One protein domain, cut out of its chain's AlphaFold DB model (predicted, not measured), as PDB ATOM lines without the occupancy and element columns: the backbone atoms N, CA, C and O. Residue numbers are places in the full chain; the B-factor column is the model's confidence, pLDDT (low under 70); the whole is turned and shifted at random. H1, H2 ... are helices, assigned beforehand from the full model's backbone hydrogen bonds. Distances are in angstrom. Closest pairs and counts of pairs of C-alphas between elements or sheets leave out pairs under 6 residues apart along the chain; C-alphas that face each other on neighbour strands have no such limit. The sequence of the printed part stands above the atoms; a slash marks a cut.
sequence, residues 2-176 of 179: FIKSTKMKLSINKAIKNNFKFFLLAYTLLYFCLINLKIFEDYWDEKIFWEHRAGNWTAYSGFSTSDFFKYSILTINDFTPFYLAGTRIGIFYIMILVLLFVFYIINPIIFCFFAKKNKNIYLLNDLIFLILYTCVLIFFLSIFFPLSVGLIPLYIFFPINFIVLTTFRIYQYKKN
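What this domain is: This is residues 2 to 176 of the 179 residues of an uncharacterized protein of Ornithobacterium rhinotracheale (strain ATCC 51463 / DSM 15997 / CCUG 23171 / CIP 104009 / LMG 9086) (UniProt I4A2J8). One very long helix, H1, runs the whole length of a rod, and three roughly half-length helices, H3, H4 and H5, run side by side with its inner stretch as a loose four-helix bundle; H3 and H5 pack on H1, while H4 lies across the bundle from H1. The short helix H2 crosses H1 at a steep angle on the side away from H4, and residues 2 to 7 of H1 stick out free at one end. The printed part has 175 residues, with five named helices in the order H1, H2, H3, H4, H5 and no named strand: an all-helix domain. The whole is loose, with a radius of gyration of the C-alphas of 20.4 A and spans of 77 by 30 by 29 A.

How they stand to each other: The hub is H1, residues 2 to 54, which touches three other helices. With residues 12 to 34 alone it touches H3, residues 88 to 114, at a shallow tilt of 8 degrees, opposite ways; the closest C-alphas, those of Asn 19 and Tyr 104, are 5.6 A apart. With residues 18 to 40 alone H1 touches H5, residues 151 to 174, at a shallow tilt of 11 degrees, opposite ways; the closest C-alphas, those of Leu 37 and Pro 153, are 5.9 A apart. H3 and H4, residues 119 to 144, form a helical hairpin, with closest C-alphas Phe 103 and Phe 129 at 6.5 A. H4 and H5 are close but not clearly touching, with the C-alphas of Leu 141 and Leu 151 7.8 A apart. H1 and H4 are apart, and so are H3 and H5. H1, H3, H4 and H5 form an up and down bundle, each running against the one before it. H2, residues 65 to 78, touches residues 35 to 43 of H1 at a steep tilt of 63 degrees, with the C-alphas of Ile 39 and Tyr 71 closest at 5.5 A. Every O i to N i+4 pair is within hydrogen-bond range in H1 and H4; the counts are 8 of 10 in H2, 20 of 23 in H3 and 19 of 20 in H5.

Where its parts are: H1 is 77.8 A long, from C-alpha 2 at (296.709, 257.417, 142.106) to C-alpha 54 at (261.934, 272.490, 210.035). H2 measures 20.3 A, H3 37.2 A, H4 37.3 A and H5 34.6 A. H5 ends with C-alpha 174 at (303.106, 260.590, 170.735).

The domain as a whole: The two C-alphas farthest apart, those of Phe 2 and Gly 55, are 78.7 A apart. The printed part has no cut. The link from H3 to H4 is tight, the other three are short, and no link is long. The mean pLDDT of the printed part is 74.4; 53 residues are under 70, among them residues 2 to 12, 51 to 62 and 143 to 153.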
ATOM      1  N   PHE A   2     297.768 257.941 141.215       43.50
ATOM      2  CA  PHE A   2     296.709 257.417 142.106       43.50
ATOM      3  C   PHE A   2     297.135 257.023 143.539       43.50
ATOM      4  O   PHE A   2     296.355 257.188 144.473       43.50
ATOM      5  N   ILE A   3     298.378 256.580 143.755       45.66
ATOM      6  CA  ILE A   3     298.863 256.079 145.064       45.66
ATOM      7  C   ILE A   3     298.931 257.188 146.136       45.66
ATOM      8  O   ILE A   3     298.777 256.934 147.332       45.66
ATOM      9  N   LYS A   4     299.137 258.445 145.719       51.56
ATOM     10  CA  LYS A   4     299.230 259.601 146.627       51.56
ATOM     11  C   LYS A   4     297.851 259.984 147.191       51.56
ATOM     12  O   LYS A   4     297.752 260.325 148.365       51.56
ATOM     13  N   SER A   5     296.796 259.833 146.384       56.62
ATOM     14  CA  SER A   5     295.399 260.101 146.763       56.62
ATOM     15  C   SER A   5     294.860 259.068 147.763       56.62
ATOM     16  O   SER A   5     294.291 259.440 148.789       56.62
ATOM     17  N   THR A   6     295.115 257.774 147.547       55.50
ATOM     18  CA  THR A   6     294.695 256.704 148.472       55.50
ATOM     19  C   THR A   6     295.441 256.743 149.806       55.50
ATOM     20  O   THR A   6     294.803 256.632 150.852       55.50
ATOM     21  N   LYS A   7     296.762 256.993 149.812       58.19
ATOM     22  CA  LYS A   7     297.523 257.218 151.060       58.19
ATOM     23  C   LYS A   7     297.025 258.442 151.835       58.19
ATOM     24  O   LYS A   7     296.938 258.394 153.062       58.19
ATOM     25  N   MET A   8     296.675 259.522 151.135       61.50
ATOM     26  CA  MET A   8     296.117 260.726 151.754       61.50
ATOM     27  C   MET A   8     294.744 260.438 152.383       61.50
ATOM     28  O   MET A   8     294.581 260.696 153.576       61.50
ATOM     29  N   LYS A   9     293.825 259.784 151.655       59.12
ATOM     30  CA  LYS A   9     292.512 259.340 152.171       59.12
ATOM     31  C   LYS A   9     292.625 258.428 153.402       59.12
ATOM     32  O   LYS A   9     291.925 258.645 154.386       59.12
ATOM     33  N   LEU A  10     293.549 257.461 153.397       59.19
ATOM     34  CA  LEU A  10     293.815 256.582 154.548       59.19
ATOM     35  C   LEU A  10     294.307 257.358 155.782       59.19
ATOM     36  O   LEU A  10     293.899 257.054 156.904       59.19
ATOM     37  N   SER A  11     295.148 258.380 155.589       67.19
ATOM     38  CA  SER A  11     295.632 259.217 156.696       67.19
ATOM     39  C   SER A  11     294.542 260.119 157.289       67.19
ATOM     40  O   SER A  11     294.483 260.276 158.506       67.19
ATOM     41  N   ILE A  12     293.637 260.628 156.447       68.06
ATOM     42  CA  ILE A  12     292.499 261.462 156.856       68.06
ATOM     43  C   ILE A  12     291.484 260.626 157.639       68.06
ATOM     44  O   ILE A  12     291.119 260.995 158.752       68.06
ATOM     45  N   ASN A  13     291.112 259.446 157.133       74.38
ATOM     46  CA  ASN A  13     290.195 258.542 157.835       74.38
ATOM     47  C   ASN A  13     290.727 258.137 159.214       74.38
ATOM     48  O   ASN A  13     289.967 258.059 160.180       74.38
ATOM     49  N   LYS A  14     292.042 257.915 159.336       76.12
ATOM     50  CA  LYS A  14     292.680 257.616 160.623       76.12
ATOM     51  C   LYS A  14     292.608 258.812 161.582       76.12
ATOM     52  O   LYS A  14     292.249 258.618 162.741       76.12
ATOM     53  N   ALA A  15     292.906 260.024 161.110       72.62
ATOM     54  CA  ALA A  15     292.835 261.239 161.921       72.62
ATOM     55  C   ALA A  15     291.397 261.546 162.377       72.62
ATOM     56  O   ALA A  15     291.172 261.780 163.563       72.62
ATOM     57  N   ILE A  16     290.413 261.464 161.476       79.38
ATOM     58  CA  ILE A  16     288.989 261.651 161.798       79.38
ATOM     59  C   ILE A  16     288.541 260.614 162.829       79.38
ATOM     60  O   ILE A  16     287.979 260.979 163.857       79.38
ATOM     61  N   LYS A  17     288.865 259.329 162.627       85.88
ATOM     62  CA  LYS A  17     288.509 258.257 163.572       85.88
ATOM     63  C   LYS A  17     289.069 258.505 164.974       85.88
ATOM     64  O   LYS A  17     288.384 258.253 165.960       85.88
ATOM     65  N   ASN A  18     290.310 258.974 165.084       84.31
ATOM     66  CA  ASN A  18     290.933 259.214 166.387       84.31
ATOM     67  C   ASN A  18     290.385 260.466 167.074       84.31
ATOM     68  O   ASN A  18     290.162 260.425 168.283       84.31
ATOM     69  N   ASN A  19     290.124 261.543 166.331       85.00
ATOM     70  CA  ASN A  19     289.474 262.713 166.914       85.00
ATOM     71  C   ASN A  19     288.011 262.426 167.290       85.00
ATOM     72  O   ASN A  19     287.564 262.884 168.331       85.00
ATOM     73  N   PHE A  20     287.302 261.575 166.541       88.00
ATOM     74  CA  PHE A  20     285.962 261.116 166.919       88.00
ATOM     75  C   PHE A  20     285.972 260.294 168.215       88.00
ATOM     76  O   PHE A  20     285.118 260.483 169.072       88.00
ATOM     77  N   LYS A  21     286.972 259.422 168.415       88.62
ATOM     78  CA  LYS A  21     287.155 258.717 169.699       88.62
ATOM     79  C   LYS A  21     287.390 259.681 170.860       88.62
ATOM     80  O   LYS A  21     286.852 259.467 171.939       88.62
ATOM     81  N   PHE A  22     288.194 260.720 170.637       87.19
ATOM     82  CA  PHE A  22     288.414 261.763 171.635       87.19
ATOM     83  C   PHE A  22     287.121 262.528 171.936       87.19
ATOM     84  O   PHE A  22     286.778 262.700 173.100       87.19
ATOM     85  N   PHE A  23     286.377 262.918 170.900       88.94
ATOM     86  CA  PHE A  23     285.075 263.565 171.038       88.94
ATOM     87  C   PHE A  23     284.104 262.700 171.848       88.94
ATOM     88  O   PHE A  23     283.494 263.199 172.783       88.94
ATOM     89  N   LEU A  24     284.008 261.401 171.544       90.56
ATOM     90  CA  LEU A  24     283.137 260.479 172.271       90.56
ATOM     91  C   LEU A  24     283.545 260.354 173.743       90.56
ATOM     92  O   LEU A  24     282.687 260.411 174.615       90.56
ATOM     93  N   LEU A  25     284.847 260.247 174.027       90.56
ATOM     94  CA  LEU A  25     285.353 260.239 175.399       90.56
ATOM     95  C   LEU A  25     284.966 261.526 176.141       90.56
ATOM     96  O   LEU A  25     284.443 261.459 177.250       90.56
ATOM     97  N   ALA A  26     285.183 262.686 175.519       86.94
ATOM     98  CA  ALA A  26     284.843 263.980 176.100       86.94
ATOM     99  C   ALA A  26     283.336 264.134 176.330       86.94
ATOM    100  O   ALA A  26     282.919 264.600 177.386       86.94
ATOM    101  N   TYR A  27     282.526 263.686 175.373       87.44
ATOM    102  CA  TYR A  27     281.074 263.646 175.468       87.44
ATOM    103  C   TYR A  27     280.611 262.783 176.645       87.44
ATOM    104  O   TYR A  27     279.807 263.233 177.454       87.44
ATOM    105  N   THR A  28     281.145 261.568 176.785       87.88
ATOM    106  CA  THR A  28     280.775 260.654 177.873       87.88
ATOM    107  C   THR A  28     281.149 261.222 179.241       87.88
ATOM    108  O   THR A  28     280.350 261.179 180.171       87.88
ATOM    109  N   LEU A  29     282.344 261.799 179.360       87.69
ATOM    110  CA  LEU A  29     282.799 262.462 180.581       87.69
ATOM    111  C   LEU A  29     281.928 263.668 180.955       87.69
ATOM    112  O   LEU A  29     281.568 263.852 182.118       87.69
ATOM    113  N   LEU A  30     281.561 264.473 179.958       84.56
ATOM    114  CA  LEU A  30     280.653 265.599 180.126       84.56
ATOM    115  C   LEU A  30     279.262 265.124 180.559       84.56
ATOM    116  O   LEU A  30     278.703 265.674 181.499       84.56
ATOM    117  N   TYR A  31     278.740 264.067 179.941       83.44
ATOM    118  CA  TYR A  31     277.461 263.465 180.307       83.44
ATOM    119  C   TYR A  31     277.444 262.982 181.766       83.44
ATOM    120  O   TYR A  31     276.527 263.317 182.514       83.44
ATOM    121  N   PHE A  32     278.495 262.286 182.217       82.62
ATOM    122  CA  PHE A  32     278.620 261.888 183.623       82.62
ATOM    123  C   PHE A  32     278.690 263.084 184.573       82.62
ATOM    124  O   PHE A  32     278.053 263.059 185.625       82.62
ATOM    125  N   CYS A  33     279.425 264.137 184.210       81.62
ATOM    126  CA  CYS A  33     279.481 265.369 184.998       81.62
ATOM    127  C   CYS A  33     278.077 265.964 185.201       81.62
ATOM    128  O   CYS A  33     277.724 266.350 186.310       81.62
ATOM    129  N   LEU A  34     277.249 265.967 184.155       79.31
ATOM    130  CA  LEU A  34     275.894 266.518 184.212       79.31
ATOM    131  C   LEU A  34     274.939 265.693 185.060       79.31
ATOM    132  O   LEU A  34     274.166 266.272 185.818       79.31
ATOM    133  N   ILE A  35     275.008 264.363 184.968       79.69
ATOM    134  CA  ILE A  35     274.223 263.488 185.846       79.69
ATOM    135  C   ILE A  35     274.576 263.777 187.305       79.69
ATOM    136  O   ILE A  35     273.687 263.961 188.128       79.69
ATOM    137  N   ASN A  36     275.870 263.874 187.622       79.69
ATOM    138  CA  ASN A  36     276.307 264.182 188.982       79.69
ATOM    139  C   ASN A  36     275.854 265.578 189.418       79.69
ATOM    140  O   ASN A  36     275.377 265.735 190.534       79.69
ATOM    141  N   LEU A  37     275.941 266.580 188.542       78.12
ATOM    142  CA  LEU A  37     275.415 267.913 188.828       78.12
ATOM    143  C   LEU A  37     273.930 267.879 189.170       78.12
ATOM    144  O   LEU A  37     273.532 268.489 190.155       78.12
ATOM    145  N   LYS A  38     273.135 267.143 188.389       77.94
ATOM    146  CA  LYS A  38     271.693 267.070 188.596       77.94
ATOM    147  C   LYS A  38     271.319 266.299 189.862       77.94
ATOM    148  O   LYS A  38     270.514 266.790 190.637       77.94
ATOM    149  N   ILE A  39     271.972 265.166 190.125       78.31
ATOM    150  CA  ILE A  39     271.805 264.401 191.373       78.31
ATOM    151  C   ILE A  39     272.063 265.285 192.597       78.31
ATOM    152  O   ILE A  39     271.307 265.250 193.564       78.31
ATOM    153  N   PHE A  40     273.144 266.070 192.563       77.19
ATOM    154  CA  PHE A  40     273.474 266.974 193.660       77.19
ATOM    155  C   PHE A  40     272.478 268.134 193.756       77.19
ATOM    156  O   PHE A  40     272.077 268.468 194.863       77.19
ATOM    157  N   GLU A  41     272.072 268.734 192.636       75.56
ATOM    158  CA  GLU A  41     271.038 269.777 192.616       75.56
ATOM    159  C   GLU A  41     269.735 269.270 193.253       75.56
ATOM    160  O   GLU A  41     269.270 269.867 194.217       75.56
ATOM    161  N   ASP A  42     269.228 268.114 192.818       77.19
ATOM    162  CA  ASP A  42     267.980 267.531 193.325       77.19
ATOM    163  C   ASP A  42     268.065 267.182 194.823       77.19
ATOM    164  O   ASP A  42     267.137 267.465 195.584       77.19
ATOM    165  N   TYR A  43     269.193 266.613 195.271       78.12
ATOM    166  CA  TYR A  43     269.439 266.338 196.692       78.12
ATOM    167  C   TYR A  43     269.377 267.618 197.530       78.12
ATOM    168  O   TYR A  43     268.733 267.653 198.579       78.12
ATOM    169  N   TRP A  44     270.068 268.665 197.082       74.44
ATOM    170  CA  TRP A  44     270.182 269.906 197.836       74.44
ATOM    171  C   TRP A  44     268.902 270.731 197.797       74.44
ATOM    172  O   TRP A  44     268.548 271.304 198.823       74.44
ATOM    173  N   ASP A  45     268.176 270.732 196.683       76.00
ATOM    174  CA  ASP A  45     266.871 271.381 196.575       76.00
ATOM    175  C   ASP A  45     265.853 270.733 197.526       76.00
ATOM    176  O   ASP A  45     265.179 271.438 198.283       76.00
ATOM    177  N   GLU A  46     265.783 269.395 197.566       75.81
ATOM    178  CA  GLU A  46     264.914 268.680 198.511       75.81
ATOM    179  C   GLU A  46     265.335 268.963 199.961       75.81
ATOM    180  O   GLU A  46     264.493 269.264 200.811       75.81
ATOM    181  N   LYS A  47     266.638 268.930 200.250       73.94
ATOM    182  CA  LYS A  47     267.160 269.172 201.598       73.94
ATOM    183  C   LYS A  47     266.879 270.589 202.093       73.94
ATOM    184  O   LYS A  47     266.355 270.746 203.193       73.94
ATOM    185  N   ILE A  48     267.152 271.603 201.269       72.06
ATOM    186  CA  ILE A  48     266.853 273.007 201.581       72.06
ATOM    187  C   ILE A  48     265.355 273.167 201.834       72.06
ATOM    188  O   ILE A  48     264.970 273.787 202.821       72.06
ATOM    189  N   PHE A  49     264.497 272.578 200.997       72.06
ATOM    190  CA  PHE A  49     263.047 272.669 201.161       72.06
ATOM    191  C   PHE A  49     262.556 272.111 202.510       72.06
ATOM    192  O   PHE A  49     261.745 272.751 203.189       72.06
ATOM    193  N   TRP A  50     263.045 270.938 202.923       71.06
ATOM    194  CA  TRP A  50     262.632 270.311 204.182       71.06
ATOM    195  C   TRP A  50     263.265 270.959 205.420       71.06
ATOM    196  O   TRP A  50     262.573 271.135 206.423       71.06
ATOM    197  N   GLU A  51     264.531 271.375 205.359       68.19
ATOM    198  CA  GLU A  51     265.205 272.072 206.467       68.19
ATOM    199  C   GLU A  51     264.633 273.479 206.687       68.19
ATOM    200  O   GLU A  51     264.436 273.891 207.834       68.19
ATOM    201  N   HIS A  52     264.249 274.176 205.610       63.81
ATOM    202  CA  HIS A  52     263.552 275.461 205.687       63.81
ATOM    203  C   HIS A  52     262.200 275.333 206.400       63.81
ATOM    204  O   HIS A  52     261.838 276.189 207.207       63.81
ATOM    205  N   ARG A  53     261.469 274.231 206.171       60.78
ATOM    206  CA  ARG A  53     260.230 273.921 206.906       60.78
ATOM    207  C   ARG A  53     260.468 273.556 208.369       60.78
ATOM    208  O   ARG A  53     259.599 273.815 209.195       60.78
ATOM    209  N   ALA A  54     261.606 272.945 208.686       62.53
ATOM    210  CA  ALA A  54     261.934 272.490 210.035       62.53
ATOM    211  C   ALA A  54     262.579 273.575 210.920       62.53
ATOM    212  O   ALA A  54     262.787 273.337 212.107       62.53
ATOM    213  N   GLY A  55     262.923 274.747 210.369       55.91
ATOM    214  CA  GLY A  55     263.569 275.844 211.104       55.91
ATOM    215  C   GLY A  55     265.013 275.560 211.544       55.91
ATOM    216  O   GLY A  55     265.605 276.372 212.253       55.91
ATOM    217  N   ASN A  56     265.598 274.437 211.115       55.56
ATOM    218  CA  ASN A  56     266.939 273.994 211.490       55.56
ATOM    219  C   ASN A  56     267.910 274.187 210.320       55.56
ATOM    220  O   ASN A  56     268.067 273.316 209.476       55.56
ATOM    221  N   TRP A  57     268.592 275.331 210.307       53.25
ATOM    222  CA  TRP A  57     269.524 275.739 209.247       53.25
ATOM    223  C   TRP A  57     270.955 275.195 209.402       53.25
ATOM    224  O   TRP A  57     271.830 275.520 208.602       53.25
ATOM    225  N   THR A  58     271.231 274.444 210.470       52.09
ATOM    226  CA  THR A  58     272.597 274.082 210.893       52.09
ATOM    227  C   THR A  58     272.893 272.584 210.834       52.09
ATOM    228  O   THR A  58     274.037 272.185 211.045       52.09
ATOM    229  N   ALA A  59     271.906 271.744 210.517       49.94
ATOM    230  CA  ALA A  59     272.049 270.289 210.514       49.94
ATOM    231  C   ALA A  59     272.443 269.743 209.129       49.94
ATOM    232  O   ALA A  59     271.815 268.831 208.601       49.94
ATOM    233  N   TYR A  60     273.521 270.267 208.543       54.81
ATOM    234  CA  TYR A  60     274.053 269.741 207.288       54.81
ATOM    235  C   TYR A  60     274.698 268.362 207.505       54.81
ATOM    236  O   TYR A  60     275.897 268.248 207.744       54.81
ATOM    237  N   SER A  61     273.915 267.286 207.400       58.31
ATOM    238  CA  SER A  61     274.476 265.945 207.195       58.31
ATOM    239  C   SER A  61     275.201 265.881 205.839       58.31
ATOM    240  O   SER A  61     274.794 266.527 204.873       58.31
ATOM    241  N   GLY A  62     276.317 265.156 205.753       63.44
ATOM    242  CA  GLY A  62     277.046 264.996 204.490       63.44
ATOM    243  C   GLY A  62     276.242 264.224 203.435       63.44
ATOM    244  O   GLY A  62     275.292 263.519 203.765       63.44
ATOM    245  N   PHE A  63     276.649 264.334 202.168       70.56
ATOM    246  CA  PHE A  63     276.111 263.519 201.074       70.56
ATOM    247  C   PHE A  63     276.618 262.074 201.199       70.56
ATOM    248  O   PHE A  63     277.826 261.834 201.143       70.56
ATOM    249  N   SER A  64     275.709 261.117 201.401       77.56
ATOM    250  CA  SER A  64     276.044 259.700 201.588       77.56
ATOM    251  C   SER A  64     275.931 258.885 200.293       77.56
ATOM    252  O   SER A  64     275.331 259.305 199.303       77.56
ATOM    253  N   THR A  65     276.472 257.666 200.298       76.06
ATOM    254  CA  THR A  65     276.303 256.718 199.183       76.06
ATOM    255  C   THR A  65     274.841 256.316 198.978       76.06
ATOM    256  O   THR A  65     274.411 256.165 197.837       76.06
ATOM    257  N   SER A  66     274.053 256.184 200.050       80.50
ATOM    258  CA  SER A  66     272.610 255.930 199.956       80.50
ATOM    259  C   SER A  66     271.860 257.076 199.284       80.50
ATOM    260  O   SER A  66     270.970 256.814 198.475       80.50
ATOM    261  N   ASP A  67     272.252 258.324 199.558       76.31
ATOM    262  CA  ASP A  67     271.668 259.490 198.891       76.31
ATOM    263  C   ASP A  67     271.960 259.428 197.392       76.31
ATOM    264  O   ASP A  67     271.044 259.501 196.577       76.31
ATOM    265  N   PHE A  68     273.213 259.161 197.010       77.31
ATOM    266  CA  PHE A  68     273.571 258.990 195.604       77.31
ATOM    267  C   PHE A  68     272.691 257.954 194.889       77.31
ATOM    268  O   PHE A  68     272.185 258.231 193.803       77.31
ATOM    269  N   PHE A  69     272.451 256.781 195.482       80.69
ATOM    270  CA  PHE A  69     271.576 255.769 194.878       80.69
ATOM    271  C   PHE A  69     270.110 256.211 194.788       80.69
ATOM    272  O   PHE A  69     269.488 256.002 193.748       80.69
ATOM    273  N   LYS A  70     269.568 256.861 195.827       82.25
ATOM    274  CA  LYS A  70     268.187 257.379 195.825       82.25
ATOM    275  C   LYS A  70     267.968 258.365 194.673       82.25
ATOM    276  O   LYS A  70     267.031 258.201 193.896       82.25
ATOM    277  N   TYR A  71     268.839 259.365 194.554       77.62
ATOM    278  CA  TYR A  71     268.687 260.430 193.561       77.62
ATOM    279  C   TYR A  71     269.138 259.995 192.164       77.62
ATOM    280  O   TYR A  71     268.505 260.377 191.190       77.62
ATOM    281  N   SER A  72     270.147 259.127 192.028       73.69
ATOM    282  CA  SER A  72     270.579 258.638 190.707       73.69
ATOM    283  C   SER A  72     269.490 257.880 189.950       73.69
ATOM    284  O   SER A  72     269.358 258.085 188.748       73.69
ATOM    285  N   ILE A  73     268.689 257.044 190.618       72.44
ATOM    286  CA  ILE A  73     267.599 256.295 189.968       72.44
ATOM    287  C   ILE A  73     266.534 257.250 189.414       72.44
ATOM    288  O   ILE A  73     266.051 257.052 188.300       72.44
ATOM    289  N   LEU A  74     266.197 258.293 190.176       66.62
ATOM    290  CA  LEU A  74     265.246 259.329 189.766       66.62
ATOM    291  C   LEU A  74     265.814 260.148 188.604       66.62
ATOM    292  O   LEU A  74     265.198 260.249 187.549       66.62
ATOM    293  N   THR A  75     267.039 260.650 188.763       70.00
ATOM    294  CA  THR A  75     267.684 261.499 187.768       70.00
ATOM    295  C   THR A  75     267.912 260.755 186.452       70.00
ATOM    296  O   THR A  75     267.551 261.293 185.418       70.00
ATOM    297  N   ILE A  76     268.470 259.535 186.451       68.81
ATOM    298  CA  ILE A  76     268.834 258.798 185.222       68.81
ATOM    299  C   ILE A  76     267.609 258.465 184.362       68.81
ATOM    300  O   ILE A  76     267.699 258.543 183.137       68.81
ATOM    301  N   ASN A  77     266.478 258.119 184.982       65.25
ATOM    302  CA  ASN A  77     265.255 257.782 184.251       65.25
ATOM    303  C   ASN A  77     264.631 259.003 183.556       65.25
ATOM    304  O   ASN A  77     264.069 258.856 182.472       65.25
ATOM    305  N   ASP A  78     264.815 260.199 184.121       62.16
ATOM    306  CA  ASP A  78     264.297 261.456 183.568       62.16
ATOM    307  C   ASP A  78     265.342 262.217 182.721       62.16
ATOM    308  O   ASP A  78     265.020 263.189 182.028       62.16
ATOM    309  N   PHE A  79     266.608 261.770 182.715       64.69
ATOM    310  CA  PHE A  79     267.728 262.458 182.062       64.69
ATOM    311  C   PHE A  79     267.753 262.268 180.541       64.69
ATOM    312  O   PHE A  79     268.629 261.609 179.971       64.69
ATOM    313  N   THR A  80     266.813 262.898 179.844       61.34
ATOM    314  CA  THR A  80     266.872 263.016 178.382       61.34
ATOM    315  C   THR A  80     267.504 264.348 177.959       61.34
ATOM    316  O   THR A  80     267.358 265.358 178.652       61.34
ATOM    317  N   PRO A  81     268.170 264.416 176.788       56.75
ATOM    318  CA  PRO A  81     268.694 265.672 176.242       56.75
ATOM    319  C   PRO A  81     267.638 266.786 176.125       56.75
ATOM    320  O   PRO A  81     267.981 267.964 176.163       56.75
ATOM    321  N   PHE A  82     266.358 266.411 176.011       56.53
ATOM    322  CA  PHE A  82     265.219 267.327 175.980       56.53
ATOM    323  C   PHE A  82     264.919 267.968 177.340       56.53
ATOM    324  O   PHE A  82     264.582 269.144 177.376       56.53
ATOM    325  N   TYR A  83     265.099 267.246 178.448       61.84
ATOM    326  CA  TYR A  83     264.881 267.779 179.800       61.84
ATOM    327  C   TYR A  83     265.894 268.862 180.191       61.84
ATOM    328  O   TYR A  83     265.605 269.734 181.005       61.84
ATOM    329  N   LEU A  84     267.081 268.839 179.583       64.56
ATOM    330  CA  LEU A  84     268.089 269.875 179.778       64.56
ATOM    331  C   LEU A  84     267.801 271.141 178.956       64.56
ATOM    332  O   LEU A  84     268.343 272.201 179.282       64.56
ATOM    333  N   ALA A  85     266.961 271.071 177.919       60.59
ATOM    334  CA  ALA A  85     266.681 272.209 177.050       60.59
ATOM    335  C   ALA A  85     266.029 273.354 177.847       60.59
ATOM    336  O   ALA A  85     264.961 273.200 178.428       60.59
ATOM    337  N   GLY A  86     266.697 274.510 177.895       63.28
ATOM    338  CA  GLY A  86     266.232 275.686 178.642       63.28
ATOM    339  C   GLY A  86     266.681 275.752 180.108       63.28
ATOM    340  O   GLY A  86     266.475 276.777 180.752       63.28
ATOM    341  N   THR A  87     267.351 274.721 180.633       75.62
ATOM    342  CA  THR A  87     267.979 274.771 181.965       75.62
ATOM    343  C   THR A  87     269.380 275.377 181.895       75.62
ATOM    344  O   THR A  87     270.071 275.273 180.879       75.62
ATOM    345  N   ARG A  88     269.859 275.964 183.000       75.25
ATOM    346  CA  ARG A  88     271.230 276.508 183.098       75.25
ATOM    347  C   ARG A  88     272.283 275.428 182.823       75.25
ATOM    348  O   ARG A  88     273.234 275.661 182.080       75.25
ATOM    349  N   ILE A  89     272.062 274.229 183.367       75.31
ATOM    350  CA  ILE A  89     272.908 273.044 183.180       75.31
ATOM    351  C   ILE A  89     272.908 272.596 181.709       75.31
ATOM    352  O   ILE A  89     273.952 272.240 181.162       75.31
ATOM    353  N   GLY A  90     271.765 272.674 181.026       78.44
ATOM    354  CA  GLY A  90     271.672 272.370 179.601       78.44
ATOM    355  C   GLY A  90     272.359 273.388 178.699       78.44
ATOM    356  O   GLY A  90     273.019 272.993 177.739       78.44
ATOM    357  N   ILE A  91     272.278 274.686 179.011       80.88
ATOM    358  CA  ILE A  91     273.017 275.718 178.264       80.88
ATOM    359  C   ILE A  91     274.527 275.478 178.411       80.88
ATOM    360  O   ILE A  91     275.239 275.478 177.405       80.88
ATOM    361  N   PHE A  92     275.005 275.189 179.629       81.06
ATOM    362  CA  PHE A  92     276.400 274.802 179.870       81.06
ATOM    363  C   PHE A  92     276.804 273.608 179.003       81.06
ATOM    364  O   PHE A  92     277.800 273.665 178.278       81.06
ATOM    365  N   TYR A  93     275.998 272.546 179.027       81.12
ATOM    366  CA  TYR A  93     276.248 271.343 178.245       81.12
ATOM    367  C   TYR A  93     276.379 271.627 176.749       81.12
ATOM    368  O   TYR A  93     277.357 271.214 176.127       81.12
ATOM    369  N   ILE A  94     275.417 272.355 176.178       84.94
ATOM    370  CA  ILE A  94     275.387 272.669 174.748       84.94
ATOM    371  C   ILE A  94     276.614 273.499 174.359       84.94
ATOM    372  O   ILE A  94     277.247 273.197 173.349       84.94
ATOM    373  N   MET A  95     277.005 274.493 175.164       87.56
ATOM    374  CA  MET A  95     278.186 275.315 174.879       87.56
ATOM    375  C   MET A  95     279.470 274.482 174.827       87.56
ATOM    376  O   MET A  95     280.246 274.600 173.875       87.56
ATOM    377  N   ILE A  96     279.684 273.597 175.806       87.19
ATOM    378  CA  ILE A  96     280.851 272.706 175.814       87.19
ATOM    379  C   ILE A  96     280.792 271.713 174.646       87.19
ATOM    380  O   ILE A  96     281.811 271.455 174.006       87.19
ATOM    381  N   LEU A  97     279.612 271.178 174.327       87.69
ATOM    382  CA  LEU A  97     279.432 270.230 173.230       87.69
ATOM    383  C   LEU A  97     279.714 270.869 171.864       87.69
ATOM    384  O   LEU A  97     280.374 270.252 171.027       87.69
ATOM    385  N   VAL A  98     279.294 272.120 171.659       89.31
ATOM    386  CA  VAL A  98     279.628 272.906 170.462       89.31
ATOM    387  C   VAL A  98     281.137 273.127 170.369       89.31
ATOM    388  O   VAL A  98     281.711 272.881 169.308       89.31
ATOM    389  N   LEU A  99     281.805 273.511 171.465       89.75
ATOM    390  CA  LEU A  99     283.266 273.641 171.485       89.75
ATOM    391  C   LEU A  99     283.949 272.317 171.121       89.75
ATOM    392  O   LEU A  99     284.808 272.285 170.241       89.75
ATOM    393  N   LEU A 100     283.540 271.204 171.731       88.56
ATOM    394  CA  LEU A 100     284.091 269.883 171.420       88.56
ATOM    395  C   LEU A 100     283.896 269.517 169.945       88.56
ATOM    396  O   LEU A 100     284.820 269.024 169.296       88.56
ATOM    397  N   PHE A 101     282.710 269.777 169.398       88.50
ATOM    398  CA  PHE A 101     282.394 269.463 168.012       88.50
ATOM    399  C   PHE A 101     283.225 270.303 167.034       88.50
ATOM    400  O   PHE A 101     283.835 269.763 166.109       88.50
ATOM    401  N   VAL A 102     283.328 271.612 167.260       88.94
ATOM    402  CA  VAL A 102     284.122 272.507 166.408       88.94
ATOM    403  C   VAL A 102     285.601 272.122 166.453       88.94
ATOM    404  O   VAL A 102     286.207 271.874 165.412       88.94
ATOM    405  N   PHE A 103     286.185 272.001 167.646       87.12
ATOM    406  CA  PHE A 103     287.631 271.822 167.792       87.12
ATOM    407  C   PHE A 103     288.125 270.414 167.451       87.12
ATOM    408  O   PHE A 103     289.279 270.275 167.035       87.12
ATOM    409  N   TYR A 104     287.278 269.388 167.586       83.88
ATOM    410  CA  TYR A 104     287.687 267.992 167.402       83.88
ATOM    411  C   TYR A 104     286.975 267.258 166.268       83.88
ATOM    412  O   TYR A 104     287.453 266.207 165.857       83.88
ATOM    413  N   ILE A 105     285.904 267.795 165.688       85.25
ATOM    414  CA  ILE A 105     285.308 267.223 164.473       85.25
ATOM    415  C   ILE A 105     285.573 268.141 163.284       85.25
ATOM    416  O   ILE A 105     286.217 267.716 162.326       85.25
ATOM    417  N   ILE A 106     285.163 269.409 163.360       84.44
ATOM    418  CA  ILE A 106     285.242 270.339 162.223       84.44
ATOM    419  C   ILE A 106     286.689 270.756 161.926       84.44
ATOM    420  O   ILE A 106     287.167 270.570 160.806       84.44
ATOM    421  N   ASN A 107     287.420 271.274 162.915       82.31
ATOM    422  CA  ASN A 107     288.771 271.806 162.710       82.31
ATOM    423  C   ASN A 107     289.750 270.753 162.163       82.31
ATOM    424  O   ASN A 107     290.459 271.053 161.202       82.31
ATOM    425  N   PRO A 108     289.776 269.498 162.658       75.81
ATOM    426  CA  PRO A 108     290.634 268.469 162.079       75.81
ATOM    427  C   PRO A 108     290.286 268.130 160.628       75.81
ATOM    428  O   PRO A 108     291.196 267.842 159.851       75.81
ATOM    429  N   ILE A 109     289.005 268.183 160.245       78.31
ATOM    430  CA  ILE A 109     288.575 268.009 158.851       78.31
ATOM    431  C   ILE A 109     289.146 269.148 158.000       78.31
ATOM    432  O   ILE A 109     289.827 268.882 157.010       78.31
ATOM    433  N   ILE A 110     288.961 270.402 158.423       77.06
ATOM    434  CA  ILE A 110     289.488 271.583 157.722       77.06
ATOM    435  C   ILE A 110     291.017 271.501 157.586       77.06
ATOM    436  O   ILE A 110     291.546 271.646 156.484       77.06
ATOM    437  N   PHE A 111     291.745 271.192 158.662       75.38
ATOM    438  CA  PHE A 111     293.206 271.072 158.615       75.38
ATOM    439  C   PHE A 111     293.682 269.922 157.726       75.38
ATOM    440  O   PHE A 111     294.702 270.059 157.053       75.38
ATOM    441  N   CYS A 112     292.945 268.811 157.668       70.38
ATOM    442  CA  CYS A 112     293.247 267.712 156.754       70.38
ATOM    443  C   CYS A 112     293.103 268.104 155.275       70.38
ATOM    444  O   CYS A 112     293.826 267.553 154.441       70.38
ATOM    445  N   PHE A 113     292.185 269.019 154.949       69.00
ATOM    446  CA  PHE A 113     291.930 269.464 153.578       69.00
ATOM    447  C   PHE A 113     292.806 270.642 153.140       69.00
ATOM    448  O   PHE A 113     293.252 270.661 151.995       69.00
ATOM    449  N   PHE A 114     293.071 271.601 154.032       65.38
ATOM    450  CA  PHE A 114     293.628 272.905 153.651       65.38
ATOM    451  C   PHE A 114     295.020 273.201 154.217       65.38
ATOM    452  O   PHE A 114     295.733 274.038 153.664       65.38
ATOM    453  N   ALA A 115     295.448 272.532 155.291       57.38
ATOM    454  CA  ALA A 115     296.726 272.832 155.927       57.38
ATOM    455  C   ALA A 115     297.829 271.851 155.499       57.38
ATOM    456  O   ALA A 115     297.643 270.633 155.443       57.38
ATOM    457  N   LYS A 116     299.045 272.374 155.274       60.03
ATOM    458  CA  LYS A 116     300.261 271.547 155.356       60.03
ATOM    459  C   LYS A 116     300.274 270.904 156.747       60.03
ATOM    460  O   LYS A 116     299.983 271.594 157.719       60.03
ATOM    461  N   LYS A 117     300.606 269.608 156.840       63.34
ATOM    462  CA  LYS A 117     300.677 268.831 158.094       63.34
ATOM    463  C   LYS A 117     301.684 269.446 159.076       63.34
ATOM    464  O   LYS A 117     302.828 269.009 159.150       63.34
ATOM    465  N   ASN A 118     301.279 270.502 159.774       68.56
ATOM    466  CA  ASN A 118     302.100 271.220 160.730       68.56
ATOM    467  C   ASN A 118     301.541 270.982 162.130       68.56
ATOM    468  O   ASN A 118     300.475 271.487 162.485       68.56
ATOM    469  N   LYS A 119     302.296 270.228 162.928       69.12
ATOM    470  CA  LYS A 119     301.946 269.870 164.306       69.12
ATOM    471  C   LYS A 119     301.713 271.094 165.198       69.12
ATOM    472  O   LYS A 119     300.887 271.028 166.103       69.12
ATOM    473  N   ASN A 120     302.362 272.222 164.900       75.50
ATOM    474  CA  ASN A 120     302.208 273.458 165.674       75.50
ATOM    475  C   ASN A 120     300.785 274.034 165.584       75.50
ATOM    476  O   ASN A 120     300.312 274.638 166.541       75.50
ATOM    477  N   ILE A 121     300.077 273.812 164.468       75.69
ATOM    478  CA  ILE A 121     298.694 274.283 164.290       75.69
ATOM    479  C   ILE A 121     297.732 273.478 165.173       75.69
ATOM    480  O   ILE A 121     296.830 274.048 165.782       75.69
ATOM    481  N   TYR A 122     297.948 272.165 165.299       74.81
ATOM    482  CA  TYR A 122     297.135 271.313 166.171       74.81
ATOM    483  C   TYR A 122     297.344 271.639 167.653       74.81
ATOM    484  O   TYR A 122     296.373 271.700 168.403       74.81
ATOM    485  N   LEU A 123     298.587 271.928 168.053       78.38
ATOM    486  CA  LEU A 123     298.896 272.396 169.407       78.38
ATOM    487  C   LEU A 123     298.205 273.725 169.722       78.38
ATOM    488  O   LEU A 123     297.608 273.865 170.785       78.38
ATOM    489  N   LEU A 124     298.237 274.679 168.785       82.25
ATOM    490  CA  LEU A 124     297.540 275.954 168.944       82.25
ATOM    491  C   LEU A 124     296.021 275.753 169.058       82.25
ATOM    492  O   LEU A 124     295.388 276.366 169.909       82.25
ATOM    493  N   ASN A 125     295.443 274.864 168.246       82.38
ATOM    494  CA  ASN A 125     294.021 274.525 168.308       82.38
ATOM    495  C   ASN A 125     293.623 273.943 169.673       82.38
ATOM    496  O   ASN A 125     292.605 274.341 170.232       82.38
ATOM    497  N   ASP A 126     294.435 273.040 170.228       82.81
ATOM    498  CA  ASP A 126     294.186 272.474 171.556       82.81
ATOM    499  C   ASP A 126     294.322 273.530 172.663       82.81
ATOM    500  O   ASP A 126     293.523 273.535 173.596       82.81
ATOM    501  N   LEU A 127     295.290 274.448 172.551       85.69
ATOM    502  CA  LEU A 127     295.455 275.554 173.497       85.69
ATOM    503  C   LEU A 127     294.240 276.491 173.477       85.69
ATOM    504  O   LEU A 127     293.728 276.855 174.533       85.69
ATOM    505  N   ILE A 128     293.750 276.850 172.288       88.25
ATOM    506  CA  ILE A 128     292.555 277.689 172.136       88.25
ATOM    507  C   ILE A 128     291.329 276.975 172.714       88.25
ATOM    508  O   ILE A 128     290.575 277.593 173.465       88.25
ATOM    509  N   PHE A 129     291.146 275.683 172.414       87.88
ATOM    510  CA  PHE A 129     290.073 274.888 173.014       87.88
ATOM    511  C   PHE A 129     290.139 274.948 174.540       87.88
ATOM    512  O   PHE A 129     289.126 275.194 175.183       87.88
ATOM    513  N   LEU A 130     291.329 274.770 175.115       85.06
ATOM    514  CA  LEU A 130     291.530 274.765 176.557       85.06
ATOM    515  C   LEU A 130     291.172 276.103 177.207       85.06
ATOM    516  O   LEU A 130     290.507 276.131 178.243       85.06
ATOM    517  N   ILE A 131     291.595 277.205 176.585       88.25
ATOM    518  CA  ILE A 131     291.277 278.559 177.039       88.25
ATOM    519  C   ILE A 131     289.763 278.759 177.009       88.25
ATOM    520  O   ILE A 131     289.181 279.110 178.030       88.25
ATOM    521  N   LEU A 132     289.108 278.457 175.884       89.31
ATOM    522  CA  LEU A 132     287.658 278.612 175.747       89.31
ATOM    523  C   LEU A 132     286.884 277.710 176.711       89.31
ATOM    524  O   LEU A 132     285.939 278.167 177.346       89.31
ATOM    525  N   TYR A 133     287.305 276.457 176.864       85.06
ATOM    526  CA  TYR A 133     286.730 275.503 177.810       85.06
ATOM    527  C   TYR A 133     286.792 276.040 179.246       85.06
ATOM    528  O   TYR A 133     285.794 276.019 179.967       85.06
ATOM    529  N   THR A 134     287.938 276.604 179.633       83.62
ATOM    530  CA  THR A 134     288.137 277.225 180.949       83.62
ATOM    531  C   THR A 134     287.310 278.505 181.099       83.62
ATOM    532  O   THR A 134     286.687 278.704 182.137       83.62
ATOM    533  N   CYS A 135     287.234 279.353 180.069       87.06
ATOM    534  CA  CYS A 135     286.409 280.564 180.082       87.06
ATOM    535  C   CYS A 135     284.922 280.245 180.248       87.06
ATOM    536  O   CYS A 135     284.257 280.889 181.056       87.06
ATOM    537  N   VAL A 136     284.406 279.244 179.523       84.81
ATOM    538  CA  VAL A 136     283.018 278.788 179.685       84.81
ATOM    539  C   VAL A 136     282.806 278.284 181.108       84.81
ATOM    540  O   VAL A 136     281.832 278.677 181.738       84.81
ATOM    541  N   LEU A 137     283.730 277.497 181.665       80.50
ATOM    542  CA  LEU A 137     283.608 277.063 183.056       80.50
ATOM    543  C   LEU A 137     283.536 278.250 184.026       80.50
ATOM    544  O   LEU A 137     282.612 278.309 184.832       80.50
ATOM    545  N   ILE A 138     284.489 279.183 183.952       81.06
ATOM    546  CA  ILE A 138     284.549 280.342 184.854       81.06
ATOM    547  C   ILE A 138     283.262 281.157 184.744       81.06
ATOM    548  O   ILE A 138     282.653 281.469 185.761       81.06
ATOM    549  N   PHE A 139     282.806 281.438 183.523       83.00
ATOM    550  CA  PHE A 139     281.553 282.147 183.280       83.00
ATOM    551  C   PHE A 139     280.366 281.459 183.968       83.00
ATOM    552  O   PHE A 139     279.578 282.117 184.648       83.00
ATOM    553  N   PHE A 140     280.263 280.132 183.852       76.81
ATOM    554  CA  PHE A 140     279.175 279.388 184.481       76.81
ATOM    555  C   PHE A 140     279.273 279.340 186.005       76.81
ATOM    556  O   PHE A 140     278.256 279.521 186.675       76.81
ATOM    557  N   LEU A 141     280.476 279.163 186.551       74.06
ATOM    558  CA  LEU A 141     280.718 279.216 187.993       74.06
ATOM    559  C   LEU A 141     280.356 280.594 188.568       74.06
ATOM    560  O   LEU A 141     279.670 280.672 189.581       74.06
ATOM    561  N   SER A 142     280.762 281.678 187.898       70.50
ATOM    562  CA  SER A 142     280.551 283.049 188.373       70.50
ATOM    563  C   SER A 142     279.099 283.524 188.284       70.50
ATOM    564  O   SER A 142     278.665 284.283 189.144       70.50
ATOM    565  N   ILE A 143     278.351 283.119 187.254       66.38
ATOM    566  CA  ILE A 143     277.001 283.654 186.999       66.38
ATOM    567  C   ILE A 143     275.905 282.751 187.556       66.38
ATOM    568  O   ILE A 143     274.907 283.244 188.078       66.38
ATOM    569  N   PHE A 144     276.058 281.431 187.436       60.34
ATOM    570  CA  PHE A 144     274.953 280.502 187.685       60.34
ATOM    571  C   PHE A 144     275.083 279.704 188.981       60.34
ATOM    572  O   PHE A 144     274.064 279.219 189.471       60.34
ATOM    573  N   PHE A 145     276.290 279.609 189.548       61.09
ATOM    574  CA  PHE A 145     276.577 278.848 190.766       61.09
ATOM    575  C   PHE A 145     277.264 279.683 191.864       61.09
ATOM    576  O   PHE A 145     278.210 279.190 192.473       61.09
ATOM    577  N   PRO A 146     276.842 280.927 192.175       50.59
ATOM    578  CA  PRO A 146     277.594 281.740 193.125       50.59
ATOM    579  C   PRO A 146     277.651 281.149 194.547       50.59
ATOM    580  O   PRO A 146     278.546 281.531 195.291       50.59
ATOM    581  N   LEU A 147     276.761 280.221 194.939       49.91
ATOM    582  CA  LEU A 147     276.721 279.678 196.310       49.91
ATOM    583  C   LEU A 147     275.928 278.357 196.473       49.91
ATOM    584  O   LEU A 147     275.400 278.089 197.550       49.91
ATOM    585  N   SER A 148     275.804 277.520 195.437       51.53
ATOM    586  CA  SER A 148     275.046 276.259 195.536       51.53
ATOM    587  C   SER A 148     275.949 275.030 195.653       51.53
ATOM    588  O   SER A 148     277.014 274.931 195.045       51.53
ATOM    589  N   VAL A 149     275.507 274.047 196.438       54.28
ATOM    590  CA  VAL A 149     276.309 272.871 196.810       54.28
ATOM    591  C   VAL A 149     276.577 271.906 195.628       54.28
ATOM    592  O   VAL A 149     277.436 271.027 195.710       54.28
ATOM    593  N   GLY A 150     275.960 272.147 194.463       50.84
ATOM    594  CA  GLY A 150     276.314 271.541 193.166       50.84
ATOM    595  C   GLY A 150     277.689 271.951 192.605       50.84
ATOM    596  O   GLY A 150     278.149 271.383 191.616       50.84
ATOM    597  N   LEU A 151     278.393 272.888 193.251       59.34
ATOM    598  CA  LEU A 151     279.779 273.259 192.937       59.34
ATOM    599  C   LEU A 151     280.778 272.107 193.140       59.34
ATOM    600  O   LEU A 151     281.766 272.018 192.411       59.34
ATOM    601  N   ILE A 152     280.536 271.216 194.108       64.00
ATOM    602  CA  ILE A 152     281.472 270.136 194.464       64.00
ATOM    603  C   ILE A 152     281.680 269.165 193.284       64.00
ATOM    604  O   ILE A 152     282.836 268.932 192.916       64.00
ATOM    605  N   PRO A 153     280.619 268.661 192.618       65.75
ATOM    606  CA  PRO A 153     280.763 267.915 191.373       65.75
ATOM    607  C   PRO A 153     281.587 268.652 190.319       65.75
ATOM    608  O   PRO A 153     282.499 268.056 189.760       65.75
ATOM    609  N   LEU A 154     281.345 269.943 190.071       70.50
ATOM    610  CA  LEU A 154     282.102 270.701 189.065       70.50
ATOM    611  C   LEU A 154     283.587 270.830 189.427       70.50
ATOM    612  O   LEU A 154     284.435 270.584 188.570       70.50
ATOM    613  N   TYR A 155     283.919 271.146 190.681       70.88
ATOM    614  CA  TYR A 155     285.309 271.278 191.134       70.88
ATOM    615  C   TYR A 155     286.083 269.958 191.154       70.88
ATOM    616  O   TYR A 155     287.306 269.987 191.050       70.88
ATOM    617  N   ILE A 156     285.406 268.812 191.261       74.06
ATOM    618  CA  ILE A 156     286.045 267.487 191.227       74.06
ATOM    619  C   ILE A 156     286.085 266.935 189.797       74.06
ATOM    620  O   ILE A 156     287.137 266.505 189.323       74.06
ATOM    621  N   PHE A 157     284.962 266.969 189.075       75.75
ATOM    622  CA  PHE A 157     284.872 266.415 187.724       75.75
ATOM    623  C   PHE A 157     285.645 267.239 186.703       75.75
ATOM    624  O   PHE A 157     286.203 266.657 185.775       75.75
ATOM    625  N   PHE A 158     285.716 268.564 186.841       76.44
ATOM    626  CA  PHE A 158     286.417 269.386 185.858       76.44
ATOM    627  C   PHE A 158     287.926 269.091 185.801       76.44
ATOM    628  O   PHE A 158     288.411 268.796 184.706       76.44
ATOM    629  N   PRO A 159     288.679 269.065 186.923       77.69
ATOM    630  CA  PRO A 159     290.085 268.665 186.903       77.69
ATOM    631  C   PRO A 159     290.295 267.242 186.381       77.69
ATOM    632  O   PRO A 159     291.216 267.008 185.601       77.69
ATOM    633  N   ILE A 160     289.428 266.295 186.756       82.62
ATOM    634  CA  ILE A 160     289.516 264.909 186.274       82.62
ATOM    635  C   ILE A 160     289.323 264.862 184.755       82.62
ATOM    636  O   ILE A 160     290.149 264.287 184.045       82.62
ATOM    637  N   ASN A 161     288.282 265.521 184.241       81.25
ATOM    638  CA  ASN A 161     288.007 265.606 182.809       81.25
ATOM    639  C   ASN A 161     289.173 266.249 182.062       81.25
ATOM    640  O   ASN A 161     289.633 265.717 181.053       81.25
ATOM    641  N   PHE A 162     289.712 267.343 182.595       81.62
ATOM    642  CA  PHE A 162     290.880 268.011 182.042       81.62
ATOM    643  C   PHE A 162     292.099 267.080 181.964       81.62
ATOM    644  O   PHE A 162     292.755 267.013 180.922       81.62
ATOM    645  N   ILE A 163     292.395 266.330 183.031       84.31
ATOM    646  CA  ILE A 163     293.535 265.403 183.079       84.31
ATOM    647  C   ILE A 163     293.347 264.267 182.071       84.31
ATOM    648  O   ILE A 163     294.273 263.962 181.314       84.31
ATOM    649  N   VAL A 164     292.159 263.658 182.019       85.56
ATOM    650  CA  VAL A 164     291.860 262.549 181.101       85.56
ATOM    651  C   VAL A 164     291.972 263.003 179.645       85.56
ATOM    652  O   VAL A 164     292.650 262.350 178.846       85.56
ATOM    653  N   LEU A 165     291.376 264.148 179.301       84.75
ATOM    654  CA  LEU A 165     291.421 264.698 177.946       84.75
ATOM    655  C   LEU A 165     292.846 265.082 177.544       84.75
ATOM    656  O   LEU A 165     293.326 264.653 176.492       84.75
ATOM    657  N   THR A 166     293.567 265.801 178.403       83.12
ATOM    658  CA  THR A 166     294.967 266.167 178.155       83.12
ATOM    659  C   THR A 166     295.845 264.927 177.954       83.12
ATOM    660  O   THR A 166     296.610 264.851 176.991       83.12
ATOM    661  N   THR A 167     295.695 263.906 178.801       84.50
ATOM    662  CA  THR A 167     296.468 262.656 178.713       84.50
ATOM    663  C   THR A 167     296.196 261.922 177.405       84.50
ATOM    664  O   THR A 167     297.133 261.515 176.707       84.50
ATOM    665  N   PHE A 168     294.922 261.783 177.027       84.31
ATOM    666  CA  PHE A 168     294.559 261.144 175.767       84.31
ATOM    667  C   PHE A 168     295.112 261.923 174.574       84.31
ATOM    668  O   PHE A 168     295.597 261.331 173.608       84.31
ATOM    669  N   ARG A 169     295.111 263.255 174.653       83.19
ATOM    670  CA  ARG A 169     295.629 264.107 173.589       83.19
ATOM    671  C   ARG A 169     297.145 263.985 173.432       83.19
ATOM    672  O   ARG A 169     297.633 263.779 172.320       83.19
ATOM    673  N   ILE A 170     297.889 263.987 174.538       83.06
ATOM    674  CA  ILE A 170     299.334 263.711 174.550       83.06
ATOM    675  C   ILE A 170     299.625 262.332 173.945       83.06
ATOM    676  O   ILE A 170     300.547 262.188 173.136       83.06
ATOM    677  N   TYR A 171     298.833 261.314 174.290       84.19
ATOM    678  CA  TYR A 171     298.965 259.980 173.707       84.19
ATOM    679  C   TYR A 171     298.779 259.997 172.183       84.19
ATOM    680  O   TYR A 171     299.579 259.409 171.447       84.19
ATOM    681  N   GLN A 172     297.765 260.712 171.692       82.12
ATOM    682  CA  GLN A 172     297.518 260.852 170.262       82.12
ATOM    683  C   GLN A 172     298.686 261.533 169.524       82.12
ATOM    684  O   GLN A 172     299.067 261.062 168.445       82.12
ATOM    685  N   TYR A 173     299.300 262.567 170.114       80.94
ATOM    686  CA  TYR A 173     300.506 263.205 169.574       80.94
ATOM    687  C   TYR A 173     301.706 262.257 169.541       80.94
ATOM    688  O   TYR A 173     302.345 262.113 168.497       80.94
ATOM    689  N   LYS A 174     301.986 261.549 170.645       82.25
ATOM    690  CA  LYS A 174     303.106 260.590 170.735       82.25
ATOM    691  C   LYS A 174     303.008 259.476 169.695       82.25
ATOM    692  O   LYS A 174     304.019 259.022 169.169       82.25
ATOM    693  N   LYS A 175     301.792 259.024 169.387       82.31
ATOM    694  CA  LYS A 175     301.543 257.937 168.429       82.31
ATOM    695  C   LYS A 175     301.328 258.415 166.985       82.31
ATOM    696  O   LYS A 175     301.007 257.580 166.137       82.31
ATOM    697  N   ASN A 176     301.489 259.713 166.688       75.31
ATOM    698  CA  ASN A 176     301.176 260.312 165.378       75.31
ATOM    699  C   ASN A 176     299.785 259.871 164.864       75.31
ATOM    700  O   ASN A 176     299.602 259.494 163.702       75.31
TER     701      ASN A 176